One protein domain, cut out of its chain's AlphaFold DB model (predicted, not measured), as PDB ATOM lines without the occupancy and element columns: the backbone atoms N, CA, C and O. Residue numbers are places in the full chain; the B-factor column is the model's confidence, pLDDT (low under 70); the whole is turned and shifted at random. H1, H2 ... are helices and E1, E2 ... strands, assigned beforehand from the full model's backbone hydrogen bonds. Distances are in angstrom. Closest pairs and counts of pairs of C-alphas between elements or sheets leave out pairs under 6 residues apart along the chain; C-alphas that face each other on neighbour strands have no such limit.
ATOM      1  N   GLN A   5     363.388 287.481 206.366       68.56
ATOM      2  CA  GLN A   5     362.240 286.910 205.668       68.56
ATOM      3  C   GLN A   5     360.984 287.775 205.838       68.56
ATOM      4  O   GLN A   5     360.309 288.036 204.853       68.56
ATOM      5  N   ASP A   6     360.674 288.281 207.036       69.38
ATOM      6  CA  ASP A   6     359.535 289.193 207.231       69.38
ATOM      7  C   ASP A   6     359.671 290.471 206.404       69.38
ATOM      8  O   ASP A   6     358.681 290.928 205.840       69.38
ATOM      9  N   ALA A   7     360.874 291.049 206.340       71.38
ATOM     10  CA  ALA A   7     361.135 292.275 205.594       71.38
ATOM     11  C   ALA A   7     361.033 292.058 204.076       71.38
ATOM     12  O   ALA A   7     360.362 292.834 203.399       71.38
ATOM     13  N   PHE A   8     361.624 290.979 203.553       76.19
ATOM     14  CA  PHE A   8     361.473 290.575 202.154       76.19
ATOM     15  C   PHE A   8     360.004 290.292 201.814       76.19
ATOM     16  O   PHE A   8     359.481 290.803 200.829       76.19
ATOM     17  N   MET A   9     359.312 289.533 202.666       82.19
ATOM     18  CA  MET A   9     357.906 289.206 202.466       82.19
ATOM     19  C   MET A   9     357.011 290.448 202.499       82.19
ATOM     20  O   MET A   9     356.111 290.527 201.676       82.19
ATOM     21  N   GLU A  10     357.247 291.427 203.383       83.50
ATOM     22  CA  GLU A  10     356.529 292.714 203.356       83.50
ATOM     23  C   GLU A  10     356.857 293.558 202.116       83.50
ATOM     24  O   GLU A  10     355.978 294.254 201.618       83.50
ATOM     25  N   ALA A  11     358.069 293.474 201.558       80.50
ATOM     26  CA  ALA A  11     358.399 294.166 200.307       80.50
ATOM     27  C   ALA A  11     357.574 293.654 199.106       80.50
ATOM     28  O   ALA A  11     357.359 294.399 198.152       80.50
ATOM     29  N   LEU A  12     357.040 292.426 199.172       84.81
ATOM     30  CA  LEU A  12     356.099 291.889 198.180       84.81
ATOM     31  C   LEU A  12     354.680 292.478 198.288       84.81
ATOM     32  O   LEU A  12     353.871 292.226 197.395       84.81
ATOM     33  N   ARG A  13     354.361 293.259 199.335       86.69
ATOM     34  CA  ARG A  13     353.027 293.849 199.554       86.69
ATOM     35  C   ARG A  13     352.616 294.773 198.411       86.69
ATOM     36  O   ARG A  13     351.597 294.524 197.780       86.69
ATOM     37  N   GLY A  14     353.441 295.771 198.091       83.25
ATOM     38  CA  GLY A  14     353.168 296.725 197.007       83.25
ATOM     39  C   GLY A  14     352.986 296.058 195.632       83.25
ATOM     40  O   GLY A  14     351.969 296.300 194.985       83.25
ATOM     41  N   PRO A  15     353.903 295.171 195.192       84.56
ATOM     42  CA  PRO A  15     353.727 294.397 193.962       84.56
ATOM     43  C   PRO A  15     352.469 293.518 193.948       84.56
ATOM     44  O   PRO A  15     351.801 293.433 192.920       84.56
ATOM     45  N   TYR A  16     352.121 292.886 195.076       86.44
ATOM     46  CA  TYR A  16     350.894 292.096 195.200       86.44
ATOM     47  C   TYR A  16     349.639 292.971 195.096       86.44
ATOM     48  O   TYR A  16     348.718 292.619 194.367       86.44
ATOM     49  N   GLU A  17     349.600 294.111 195.788       86.19
ATOM     50  CA  GLU A  17     348.468 295.044 195.772       86.19
ATOM     51  C   GLU A  17     348.270 295.652 194.372       86.19
ATOM     52  O   GLU A  17     347.148 295.662 193.865       86.19
ATOM     53  N   ALA A  18     349.350 296.043 193.687       84.06
ATOM     54  CA  ALA A  18     349.299 296.523 192.304       84.06
ATOM     55  C   ALA A  18     348.772 295.456 191.322       84.06
ATOM     56  O   ALA A  18     347.907 295.746 190.495       84.06
ATOM     57  N   ALA A  19     349.244 294.209 191.433       83.88
ATOM     58  CA  ALA A  19     348.758 293.101 190.610       83.88
ATOM     59  C   ALA A  19     347.298 292.721 190.936       83.88
ATOM     60  O   ALA A  19     346.515 292.426 190.034       83.88
ATOM     61  N   ALA A  20     346.905 292.778 192.210       82.56
ATOM     62  CA  ALA A  20     345.546 292.490 192.653       82.56
ATOM     63  C   ALA A  20     344.526 293.535 192.166       82.56
ATOM     64  O   ALA A  20     343.402 293.168 191.822       82.56
ATOM     65  N   LEU A  21     344.907 294.815 192.073       80.12
ATOM     66  CA  LEU A  21     344.063 295.860 191.482       80.12
ATOM     67  C   LEU A  21     343.762 295.579 189.998       80.12
ATOM     68  O   LEU A  21     342.610 295.688 189.583       80.12
ATOM     69  N   ALA A  22     344.751 295.118 189.224       78.62
ATOM     70  CA  ALA A  22     344.563 294.723 187.821       78.62
ATOM     71  C   ALA A  22     343.660 293.476 187.639       78.62
ATOM     72  O   ALA A  22     343.025 293.296 186.596       78.62
ATOM     73  N   GLN A  23     343.552 292.623 188.664       72.19
ATOM     74  CA  GLN A  23     342.588 291.513 188.696       72.19
ATOM     75  C   GLN A  23     341.170 292.002 189.059       72.19
ATOM     76  O   GLN A  23     340.182 291.546 188.477       72.19
ATOM     77  N   GLN A  24     341.047 292.985 189.961       68.50
ATOM     78  CA  GLN A  24     339.755 293.593 190.316       68.50
ATOM     79  C   GLN A  24     339.125 294.374 189.153       68.50
ATOM     80  O   GLN A  24     337.921 294.268 188.945       68.50
ATOM     81  N   THR A  25     339.908 295.076 188.324       59.97
ATOM     82  CA  THR A  25     339.377 295.749 187.116       59.97
ATOM     83  C   THR A  25     338.736 294.788 186.110       59.97
ATOM     84  O   THR A  25     337.953 295.220 185.270       59.97
ATOM     85  N   SER A  26     339.038 293.489 186.208       56.94
ATOM     86  CA  SER A  26     338.484 292.429 185.357       56.94
ATOM     87  C   SER A  26     337.270 291.715 185.974       56.94
ATOM     88  O   SER A  26     336.696 290.833 185.340       56.94
ATOM     89  N   SER A  27     336.877 292.047 187.212       53.56
ATOM     90  CA  SER A  27     335.806 291.358 187.941       53.56
ATOM     91  C   SER A  27     334.945 292.332 188.755       53.56
ATOM     92  O   SER A  27     335.337 292.828 189.807       53.56
ATOM     93  N   SER A  28     333.727 292.597 188.271       46.16
ATOM     94  CA  SER A  28     332.776 293.545 188.871       46.16
ATOM     95  C   SER A  28     332.185 293.028 190.192       46.16
ATOM     96  O   SER A  28     331.052 292.549 190.243       46.16
ATOM     97  N   GLY A  29     332.963 293.111 191.271       48.66
ATOM     98  CA  GLY A  29     332.547 292.690 192.605       48.66
ATOM     99  C   GLY A  29     333.512 293.168 193.682       48.66
ATOM    100  O   GLY A  29     334.457 292.463 194.035       48.66
ATOM    101  N   THR A  30     333.252 294.356 194.232       46.09
ATOM    102  CA  THR A  30     334.016 294.947 195.340       46.09
ATOM    103  C   THR A  30     333.872 294.094 196.604       46.09
ATOM    104  O   THR A  30     332.957 294.296 197.399       46.09
ATOM    105  N   SER A  31     334.747 293.100 196.792       50.28
ATOM    106  CA  SER A  31     334.666 292.204 197.950       50.28
ATOM    107  C   SER A  31     335.068 292.952 199.232       50.28
ATOM    108  O   SER A  31     336.230 293.353 199.354       50.28
ATOM    109  N   PRO A  32     334.173 293.106 200.229       52.16
ATOM    110  CA  PRO A  32     334.396 293.974 201.396       52.16
ATOM    111  C   PRO A  32     335.423 293.431 202.408       52.16
ATOM    112  O   PRO A  32     335.600 293.994 203.481       52.16
ATOM    113  N   SER A  33     336.096 292.324 202.085       57.28
ATOM    114  CA  SER A  33     336.972 291.563 202.987       57.28
ATOM    115  C   SER A  33     338.461 291.624 202.618       57.28
ATOM    116  O   SER A  33     339.277 290.925 203.220       57.28
ATOM    117  N   GLY A  34     338.830 292.370 201.570       66.44
ATOM    118  CA  GLY A  34     340.191 292.362 201.013       66.44
ATOM    119  C   GLY A  34     340.604 291.032 200.357       66.44
ATOM    120  O   GLY A  34     341.727 290.918 199.865       66.44
ATOM    121  N   LYS A  35     339.714 290.023 200.319       77.31
ATOM    122  CA  LYS A  35     339.882 288.785 199.544       77.31
ATOM    123  C   LYS A  35     339.867 289.141 198.049       77.31
ATOM    124  O   LYS A  35     338.838 289.523 197.501       77.31
ATOM    125  N   THR A  36     341.008 289.000 197.384       82.44
ATOM    126  CA  THR A  36     341.166 289.195 195.932       82.44
ATOM    127  C   THR A  36     341.062 287.861 195.202       82.44
ATOM    128  O   THR A  36     341.561 286.851 195.699       82.44
ATOM    129  N   ARG A  37     340.421 287.837 194.032       85.00
ATOM    130  CA  ARG A  37     340.349 286.646 193.178       85.00
ATOM    131  C   ARG A  37     341.563 286.611 192.253       85.00
ATOM    132  O   ARG A  37     341.881 287.621 191.635       85.00
ATOM    133  N   TRP A  38     342.222 285.462 192.169       87.19
ATOM    134  CA  TRP A  38     343.368 285.231 191.293       87.19
ATOM    135  C   TRP A  38     343.186 283.927 190.529       87.19
ATOM    136  O   TRP A  38     342.987 282.886 191.156       87.19
ATOM    137  N   ARG A  39     343.367 283.945 189.206       87.31
ATOM    138  CA  ARG A  39     343.567 282.702 188.449       87.31
ATOM    139  C   ARG A  39     344.883 282.051 188.872       87.31
ATOM    140  O   ARG A  39     345.879 282.750 189.088       87.31
ATOM    141  N   ARG A  40     344.940 280.720 188.953       87.88
ATOM    142  CA  ARG A  40     346.143 279.967 189.346       87.88
ATOM    143  C   ARG A  40     347.304 280.251 188.404       87.88
ATOM    144  O   ARG A  40     348.434 280.349 188.869       87.88
ATOM    145  N   VAL A  41     347.040 280.414 187.106       86.44
ATOM    146  CA  VAL A  41     348.065 280.769 186.110       86.44
ATOM    147  C   VAL A  41     348.697 282.129 186.429       86.44
ATOM    148  O   VAL A  41     349.924 282.237 186.465       86.44
ATOM    149  N   ASP A  42     347.882 283.137 186.748       87.88
ATOM    150  CA  ASP A  42     348.352 284.492 187.065       87.88
ATOM    151  C   ASP A  42     349.085 284.535 188.415       87.88
ATOM    152  O   ASP A  42     350.166 285.118 188.520       87.88
ATOM    153  N   LEU A  43     348.548 283.853 189.436       87.69
ATOM    154  CA  LEU A  43     349.184 283.725 190.751       87.69
ATOM    155  C   LEU A  43     350.521 282.983 190.654       87.69
ATOM    156  O   LEU A  43     351.494 283.383 191.291       87.69
ATOM    157  N   ARG A  44     350.593 281.921 189.837       86.94
ATOM    158  CA  ARG A  44     351.845 281.215 189.554       86.94
ATOM    159  C   ARG A  44     352.833 282.163 188.894       86.94
ATOM    160  O   ARG A  44     353.933 282.289 189.414       86.94
ATOM    161  N   SER A  45     352.433 282.846 187.820       86.50
ATOM    162  CA  SER A  45     353.269 283.803 187.083       86.50
ATOM    163  C   SER A  45     353.877 284.856 188.017       86.50
ATOM    164  O   SER A  45     355.102 284.930 188.136       86.50
ATOM    165  N   PHE A  46     353.038 285.553 188.794       87.62
ATOM    166  CA  PHE A  46     353.462 286.521 189.810       87.62
ATOM    167  C   PHE A  46     354.459 285.921 190.813       87.62
ATOM    168  O   PHE A  46     355.517 286.500 191.057       87.62
ATOM    169  N   LEU A  47     354.164 284.737 191.364       86.12
ATOM    170  CA  LEU A  47     355.062 284.082 192.314       86.12
ATOM    171  C   LEU A  47     356.367 283.594 191.665       86.12
ATOM    172  O   LEU A  47     357.385 283.587 192.352       86.12
ATOM    173  N   THR A  48     356.399 283.226 190.377       81.56
ATOM    174  CA  THR A  48     357.643 282.763 189.726       81.56
ATOM    175  C   THR A  48     358.723 283.842 189.656       81.56
ATOM    176  O   THR A  48     359.899 283.508 189.786       81.56
ATOM    177  N   SER A  49     358.335 285.119 189.546       79.69
ATOM    178  CA  SER A  49     359.249 286.273 189.517       79.69
ATOM    179  C   SER A  49     360.057 286.450 190.807       79.69
ATOM    180  O   SER A  49     361.165 286.978 190.770       79.69
ATOM    181  N   TYR A  50     359.518 285.998 191.943       80.88
ATOM    182  CA  TYR A  50     360.157 286.092 193.263       80.88
ATOM    183  C   TYR A  50     360.647 284.735 193.779       80.88
ATOM    184  O   TYR A  50     361.587 284.661 194.568       80.88
ATOM    185  N   PHE A  51     360.017 283.652 193.323       82.69
ATOM    186  CA  PHE A  51     360.205 282.293 193.812       82.69
ATOM    187  C   PHE A  51     360.247 281.297 192.631       82.69
ATOM    188  O   PHE A  51     359.268 280.580 192.377       82.69
ATOM    189  N   PRO A  52     361.383 281.186 191.907       75.44
ATOM    190  CA  PRO A  52     361.499 280.368 190.690       75.44
ATOM    191  C   PRO A  52     361.140 278.882 190.865       75.44
ATOM    192  O   PRO A  52     360.783 278.204 189.900       75.44
ATOM    193  N   GLN A  53     361.160 278.375 192.102       75.31
ATOM    194  CA  GLN A  53     360.692 277.032 192.452       75.31
ATOM    195  C   GLN A  53     359.255 276.742 191.981       75.31
ATOM    196  O   GLN A  53     358.981 275.621 191.568       75.31
ATOM    197  N   TYR A  54     358.348 277.731 191.950       78.31
ATOM    198  CA  TYR A  54     356.972 277.525 191.471       78.31
ATOM    199  C   TYR A  54     356.858 277.481 189.936       78.31
ATOM    200  O   TYR A  54     355.849 277.005 189.409       78.31
ATOM    201  N   ALA A  55     357.897 277.894 189.198       73.88
ATOM    202  CA  ALA A  55     358.015 277.574 187.777       73.88
ATOM    203  C   ALA A  55     358.321 276.078 187.611       73.88
ATOM    204  O   ALA A  55     357.601 275.370 186.910       73.88
ATOM    205  N   GLN A  56     359.348 275.596 188.317       73.44
ATOM    206  CA  GLN A  56     359.935 274.263 188.142       73.44
ATOM    207  C   GLN A  56     359.135 273.130 188.811       73.44
ATOM    208  O   GLN A  56     359.110 272.014 188.301       73.44
ATOM    209  N   GLN A  57     358.478 273.395 189.944       77.69
ATOM    210  CA  GLN A  57     357.799 272.391 190.769       77.69
ATOM    211  C   GLN A  57     356.292 272.665 190.840       77.69
ATOM    212  O   GLN A  57     355.795 273.340 191.746       77.69
ATOM    213  N   SER A  58     355.539 272.087 189.901       76.12
ATOM    214  CA  SER A  58     354.068 272.164 189.862       76.12
ATOM    215  C   SER A  58     353.417 271.689 191.167       76.12
ATOM    216  O   SER A  58     352.515 272.350 191.676       76.12
ATOM    217  N   ALA A  59     353.922 270.602 191.762       74.75
ATOM    218  CA  ALA A  59     353.438 270.067 193.036       74.75
ATOM    219  C   ALA A  59     353.597 271.051 194.215       74.75
ATOM    220  O   ALA A  59     352.703 271.147 195.055       74.75
ATOM    221  N   ALA A  60     354.687 271.827 194.262       76.62
ATOM    222  CA  ALA A  60     354.895 272.837 195.303       76.62
ATOM    223  C   ALA A  60     353.879 273.988 195.181       76.62
ATOM    224  O   ALA A  60     353.344 274.465 196.185       76.62
ATOM    225  N   PHE A  61     353.561 274.393 193.947       82.00
ATOM    226  CA  PHE A  61     352.537 275.400 193.676       82.00
ATOM    227  C   PHE A  61     351.116 274.884 193.974       82.00
ATOM    228  O   PHE A  61     350.325 275.588 194.602       82.00
ATOM    229  N   ALA A  62     350.805 273.635 193.614       80.50
ATOM    230  CA  ALA A  62     349.529 272.999 193.950       80.50
ATOM    231  C   ALA A  62     349.317 272.908 195.474       80.50
ATOM    232  O   ALA A  62     348.249 273.261 195.974       80.50
ATOM    233  N   ALA A  63     350.357 272.537 196.232       80.88
ATOM    234  CA  ALA A  63     350.322 272.519 197.696       80.88
ATOM    235  C   ALA A  63     350.143 273.921 198.313       80.88
ATOM    236  O   ALA A  63     349.501 274.054 199.359       80.88
ATOM    237  N   LEU A  64     350.669 274.978 197.677       85.00
ATOM    238  CA  LEU A  64     350.410 276.370 198.069       85.00
ATOM    239  C   LEU A  64     348.943 276.753 197.829       85.00
ATOM    240  O   LEU A  64     348.303 277.263 198.745       85.00
ATOM    241  N   CYS A  65     348.386 276.443 196.655       85.38
ATOM    242  CA  CYS A  65     346.980 276.723 196.343       85.38
ATOM    243  C   CYS A  65     346.026 275.982 197.293       85.38
ATOM    244  O   CYS A  65     345.149 276.604 197.885       85.38
ATOM    245  N   ALA A  66     346.258 274.688 197.540       82.75
ATOM    246  CA  ALA A  66     345.485 273.912 198.511       82.75
ATOM    247  C   ALA A  66     345.566 274.506 199.933       82.75
ATOM    248  O   ALA A  66     344.558 274.584 200.634       82.75
ATOM    249  N   SER A  67     346.747 274.994 200.337       82.56
ATOM    250  CA  SER A  67     346.945 275.667 201.630       82.56
ATOM    251  C   SER A  67     346.201 277.004 201.743       82.56
ATOM    252  O   SER A  67     345.847 277.397 202.854       82.56
ATOM    253  N   LEU A  68     345.957 277.703 200.629       83.62
ATOM    254  CA  LEU A  68     345.164 278.935 200.585       83.62
ATOM    255  C   LEU A  68     343.660 278.629 200.623       83.62
ATOM    256  O   LEU A  68     342.956 279.178 201.469       83.62
ATOM    257  N   SER A  69     343.179 277.696 199.797       80.94
ATOM    258  CA  SER A  69     341.759 277.311 199.756       80.94
ATOM    259  C   SER A  69     341.280 276.707 201.081       80.94
ATOM    260  O   SER A  69     340.254 277.128 201.613       80.94
ATOM    261  N   ALA A  70     342.064 275.812 201.694       70.06
ATOM    262  CA  ALA A  70     341.763 275.286 203.030       70.06
ATOM    263  C   ALA A  70     341.762 276.389 204.107       70.06
ATOM    264  O   ALA A  70     341.057 276.287 205.114       70.06
ATOM    265  N   LYS A  71     342.527 277.474 203.903       64.69
ATOM    266  CA  LYS A  71     342.534 278.612 204.825       64.69
ATOM    267  C   LYS A  71     341.258 279.443 204.724       64.69
ATOM    268  O   LYS A  71     340.784 279.868 205.774       64.69
ATOM    269  N   ALA A  72     340.697 279.625 203.526       59.78
ATOM    270  CA  ALA A  72     339.430 280.336 203.329       59.78
ATOM    271  C   ALA A  72     338.286 279.672 204.118       59.78
ATOM    272  O   ALA A  72     337.706 280.313 204.993       59.78
ATOM    273  N   ALA A  73     338.078 278.362 203.931       58.00
ATOM    274  CA  ALA A  73     337.088 277.592 204.692       58.00
ATOM    275  C   ALA A  73     337.303 277.682 206.221       58.00
ATOM    276  O   ALA A  73     336.350 277.812 206.984       58.00
ATOM    277  N   SER A  74     338.562 277.695 206.685       53.28
ATOM    278  CA  SER A  74     338.883 277.814 208.121       53.28
ATOM    279  C   SER A  74     338.624 279.194 208.749       53.28
ATOM    280  O   SER A  74     338.724 279.325 209.969       53.28
ATOM    281  N   VAL A  75     338.389 280.231 207.939       51.62
ATOM    282  CA  VAL A  75     338.089 281.594 208.412       51.62
ATOM    283  C   VAL A  75     336.585 281.817 208.462       51.62
ATOM    284  O   VAL A  75     336.093 282.328 209.463       51.62
ATOM    285  N   ASP A  76     335.869 281.382 207.427       50.16
ATOM    286  CA  ASP A  76     334.433 281.634 207.309       50.16
ATOM    287  C   ASP A  76     333.630 280.771 208.325       50.16
ATOM    288  O   ASP A  76     332.649 281.241 208.897       50.16
ATOM    289  N   VAL A  97     341.443 281.123 192.698       84.06
ATOM    290  CA  VAL A  97     341.756 281.033 194.133       84.06
ATOM    291  C   VAL A  97     341.475 282.393 194.781       84.06
ATOM    292  O   VAL A  97     341.872 283.436 194.260       84.06
ATOM    293  N   MET A  98     340.814 282.400 195.943       84.56
ATOM    294  CA  MET A  98     340.636 283.618 196.745       84.56
ATOM    295  C   MET A  98     341.842 283.813 197.673       84.56
ATOM    296  O   MET A  98     342.144 282.957 198.504       84.56
ATOM    297  N   VAL A  99     342.529 284.946 197.541       84.88
ATOM    298  CA  VAL A  99     343.805 285.240 198.211       84.88
ATOM    299  C   VAL A  99     343.722 286.580 198.946       84.88
ATOM    300  O   VAL A  99     343.215 287.564 198.410       84.88
ATOM    301  N   THR A 100     344.255 286.635 200.168       87.19
ATOM    302  CA  THR A 100     344.656 287.889 200.829       87.19
ATOM    303  C   THR A 100     346.167 287.894 201.008       87.19
ATOM    304  O   THR A 100     346.775 286.827 201.165       87.19
ATOM    305  N   PHE A 101     346.780 289.079 201.049       86.12
ATOM    306  CA  PHE A 101     348.223 289.201 201.253       86.12
ATOM    307  C   PHE A 101     348.687 288.491 202.534       86.12
ATOM    308  O   PHE A 101     349.629 287.705 202.497       86.12
ATOM    309  N   ASP A 102     347.979 288.662 203.654       85.38
ATOM    310  CA  ASP A 102     348.349 288.017 204.917       85.38
ATOM    311  C   ASP A 102     348.115 286.497 204.919       85.38
ATOM    312  O   ASP A 102     348.780 285.772 205.662       85.38
ATOM    313  N   ALA A 103     347.189 285.964 204.113       84.69
ATOM    314  CA  ALA A 103     347.087 284.517 203.893       84.69
ATOM    315  C   ALA A 103     348.284 284.004 203.076       84.69
ATOM    316  O   ALA A 103     348.969 283.080 203.519       84.69
ATOM    317  N   LEU A 104     348.585 284.659 201.950       86.50
ATOM    318  CA  LEU A 104     349.711 284.339 201.072       86.50
ATOM    319  C   LEU A 104     351.049 284.409 201.818       86.50
ATOM    320  O   LEU A 104     351.809 283.441 201.801       86.50
ATOM    321  N   LYS A 105     351.290 285.490 202.568       86.56
ATOM    322  CA  LYS A 105     352.481 285.678 203.402       86.56
ATOM    323  C   LYS A 105     352.656 284.545 204.411       86.56
ATOM    324  O   LYS A 105     353.742 283.978 204.501       86.56
ATOM    325  N   ARG A 106     351.602 284.181 205.154       82.50
ATOM    326  CA  ARG A 106     351.668 283.102 206.160       82.50
ATOM    327  C   ARG A 106     351.884 281.723 205.534       82.50
ATOM    328  O   ARG A 106     352.640 280.935 206.095       82.50
ATOM    329  N   VAL A 107     351.259 281.429 204.389       81.88
ATOM    330  CA  VAL A 107     351.470 280.162 203.665       81.88
ATOM    331  C   VAL A 107     352.896 280.079 203.123       81.88
ATOM    332  O   VAL A 107     353.558 279.069 203.350       81.88
ATOM    333  N   LEU A 108     353.400 281.146 202.496       82.62
ATOM    334  CA  LEU A 108     354.774 281.215 201.996       82.62
ATOM    335  C   LEU A 108     355.788 281.062 203.133       82.62
ATOM    336  O   LEU A 108     356.595 280.142 203.082       82.62
ATOM    337  N   VAL A 109     355.712 281.867 204.201       78.62
ATOM    338  CA  VAL A 109     356.620 281.739 205.362       78.62
ATOM    339  C   VAL A 109     356.575 280.322 205.950       78.62
ATOM    340  O   VAL A 109     357.626 279.734 206.197       78.62
ATOM    341  N   ARG A 110     355.387 279.713 206.092       74.06
ATOM    342  CA  ARG A 110     355.271 278.321 206.561       74.06
ATOM    343  C   ARG A 110     355.941 277.326 205.609       74.06
ATOM    344  O   ARG A 110     356.617 276.424 206.091       74.06
ATOM    345  N   GLN A 111     355.785 277.468 204.291       70.81
ATOM    346  CA  GLN A 111     356.460 276.597 203.319       70.81
ATOM    347  C   GLN A 111     357.984 276.800 203.330       70.81
ATOM    348  O   GLN A 111     358.715 275.811 203.346       70.81
ATOM    349  N   TYR A 112     358.466 278.043 203.407       65.06
ATOM    350  CA  TYR A 112     359.895 278.367 203.482       65.06
ATOM    351  C   TYR A 112     360.566 277.827 204.754       65.06
ATOM    352  O   TYR A 112     361.673 277.305 204.671       65.06
ATOM    353  N   CYS A 113     359.889 277.867 205.906       60.69
ATOM    354  CA  CYS A 113     360.410 277.292 207.153       60.69
ATOM    355  C   CYS A 113     360.223 275.766 207.263       60.69
ATOM    356  O   CYS A 113     361.004 275.109 207.947       60.69
ATOM    357  N   SER A 114     359.187 275.189 206.638       54.72
ATOM    358  CA  SER A 114     358.875 273.751 206.742       54.72
ATOM    359  C   SER A 114     359.590 272.885 205.703       54.72
ATOM    360  O   SER A 114     359.715 271.677 205.904       54.72
ATOM    361  N   THR A 115     360.021 273.461 204.583       49.97
ATOM    362  CA  THR A 115     360.878 272.774 203.610       49.97
ATOM    363  C   THR A 115     362.344 272.955 203.994       49.97
ATOM    364  O   THR A 115     362.725 273.939 204.622       49.97
ATOM    365  N   ARG A 116     363.216 272.023 203.588       45.81
ATOM    366  CA  ARG A 116     364.668 272.117 203.833       45.81
ATOM    367  C   ARG A 116     365.366 273.157 202.934       45.81
ATOM    368  O   ARG A 116     366.516 272.956 202.556       45.81
ATOM    369  N   LEU A 117     364.707 274.267 202.591       43.88
ATOM    370  CA  LEU A 117     365.314 275.349 201.807       43.88
ATOM    371  C   LEU A 117     366.477 276.012 202.565       43.88
ATOM    372  O   LEU A 117     367.478 276.340 201.942       43.88
ATOM    373  N   LEU A 118     366.438 276.026 203.906       44.59
ATOM    374  CA  LEU A 118     367.581 276.363 204.773       44.59
ATOM    375  C   LEU A 118     368.852 275.521 204.515       44.59
ATOM    376  O   LEU A 118     369.947 275.964 204.841       44.59
ATOM    377  N   ALA A 119     368.757 274.333 203.899       42.19
ATOM    378  CA  ALA A 119     369.927 273.526 203.520       42.19
ATOM    379  C   ALA A 119     370.601 273.985 202.205       42.19
ATOM    380  O   ALA A 119     371.624 273.426 201.801       42.19
ATOM    381  N   LYS A 120     370.020 274.978 201.519       42.81
ATOM    382  CA  LYS A 120     370.559 275.659 200.330       42.81
ATOM    383  C   LYS A 120     370.421 277.187 200.411       42.81
ATOM    384  O   LYS A 120     370.646 277.868 199.414       42.81
TER     385      LYS A 120
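What this domain is: This is residues 5 to 76 and 97 to 120 of the 317 residues of an uncharacterized protein of Phytophthora kernoviae (UniProt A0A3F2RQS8). A short two-stranded ribbon, E1 and E2, sits between H2, which packs on E1, and H5, which packs on E2; H6 follows E2 and crosses H5. H3 and H4 make a corner leading into H5, H1 lies close to H6, and residues 114 to 120, with H7, stick out. The printed part has 96 residues, mostly helix, in the order H1 H2 E1 H3 H4 H5 E2 H6 H7, and the sheet E1 - E2 is antiparallel. It is compact, with a radius of gyration of the C-alphas of 13.4 A and spans of 44 by 27 by 26 A.

How they stand to each other: Look first at E1, residues 36 to 39, and E2, residues 97 to 99, where N 36 and O 99 are 2.8 A apart, within hydrogen-bond range. For H2, residues 13 to 24, the C-alpha closest to E1 is that of Ala 20, 6.4 A from Thr 36. For H5, residues 58 to 76, the C-alpha closest to E2 is that of Ser 69, 6.7 A from Val 97. With residues 64 to 71 alone, H5 touches H6, residues 101 to 114, at a steep tilt of 52 degrees, opposite ways; the closest C-alphas, Ser 67 and Val 107, are 6.7 A apart. H1, residues 5 to 11, is close to H6 but not clearly touching, with C-alphas Met 9 and Lys 105 closest at 6.5 A. H3, residues 40 to 48, touches H4, residues 53 to 56, closest at C-alphas Thr 48 and Ala 55, 5.6 A. H4 and H5 only just touch, only at the corner, with 3 pairs of C-alphas within 8 A, the closest Tyr 54 and Phe 61 at 5.4 A. H6 and H7, residues 116 to 119, meet only through their link. Every O i to N i+4 pair is within hydrogen-bond range in H1, H2, H3, H5 and H6; H4 and H7 are too short for one.

Where its parts are: Find C-alpha 36 at (341.166, 289.195, 195.932), where E1 begins. H5 runs 27.9 A from C-alpha 58 at (354.068, 272.164, 189.862); H6 is 19.6 A long and H2 16.2 A. H7 ends at C-alpha 119, (369.927, 273.526, 203.520).

The domain as a whole: The C-alphas farthest apart, Ser 28 and Ala 119, are 44.7 A apart. Residues 77 to 96 are not printed, and C-alphas 76 and 97 are 15.1 A apart across the cut. The link from H2 to E1 is long, 11 residues. Mean pLDDT of the printed part is 73.9, and it is under 70 in residues 5 to 6, 24 to 34, 71 to 76 and 112 to 120.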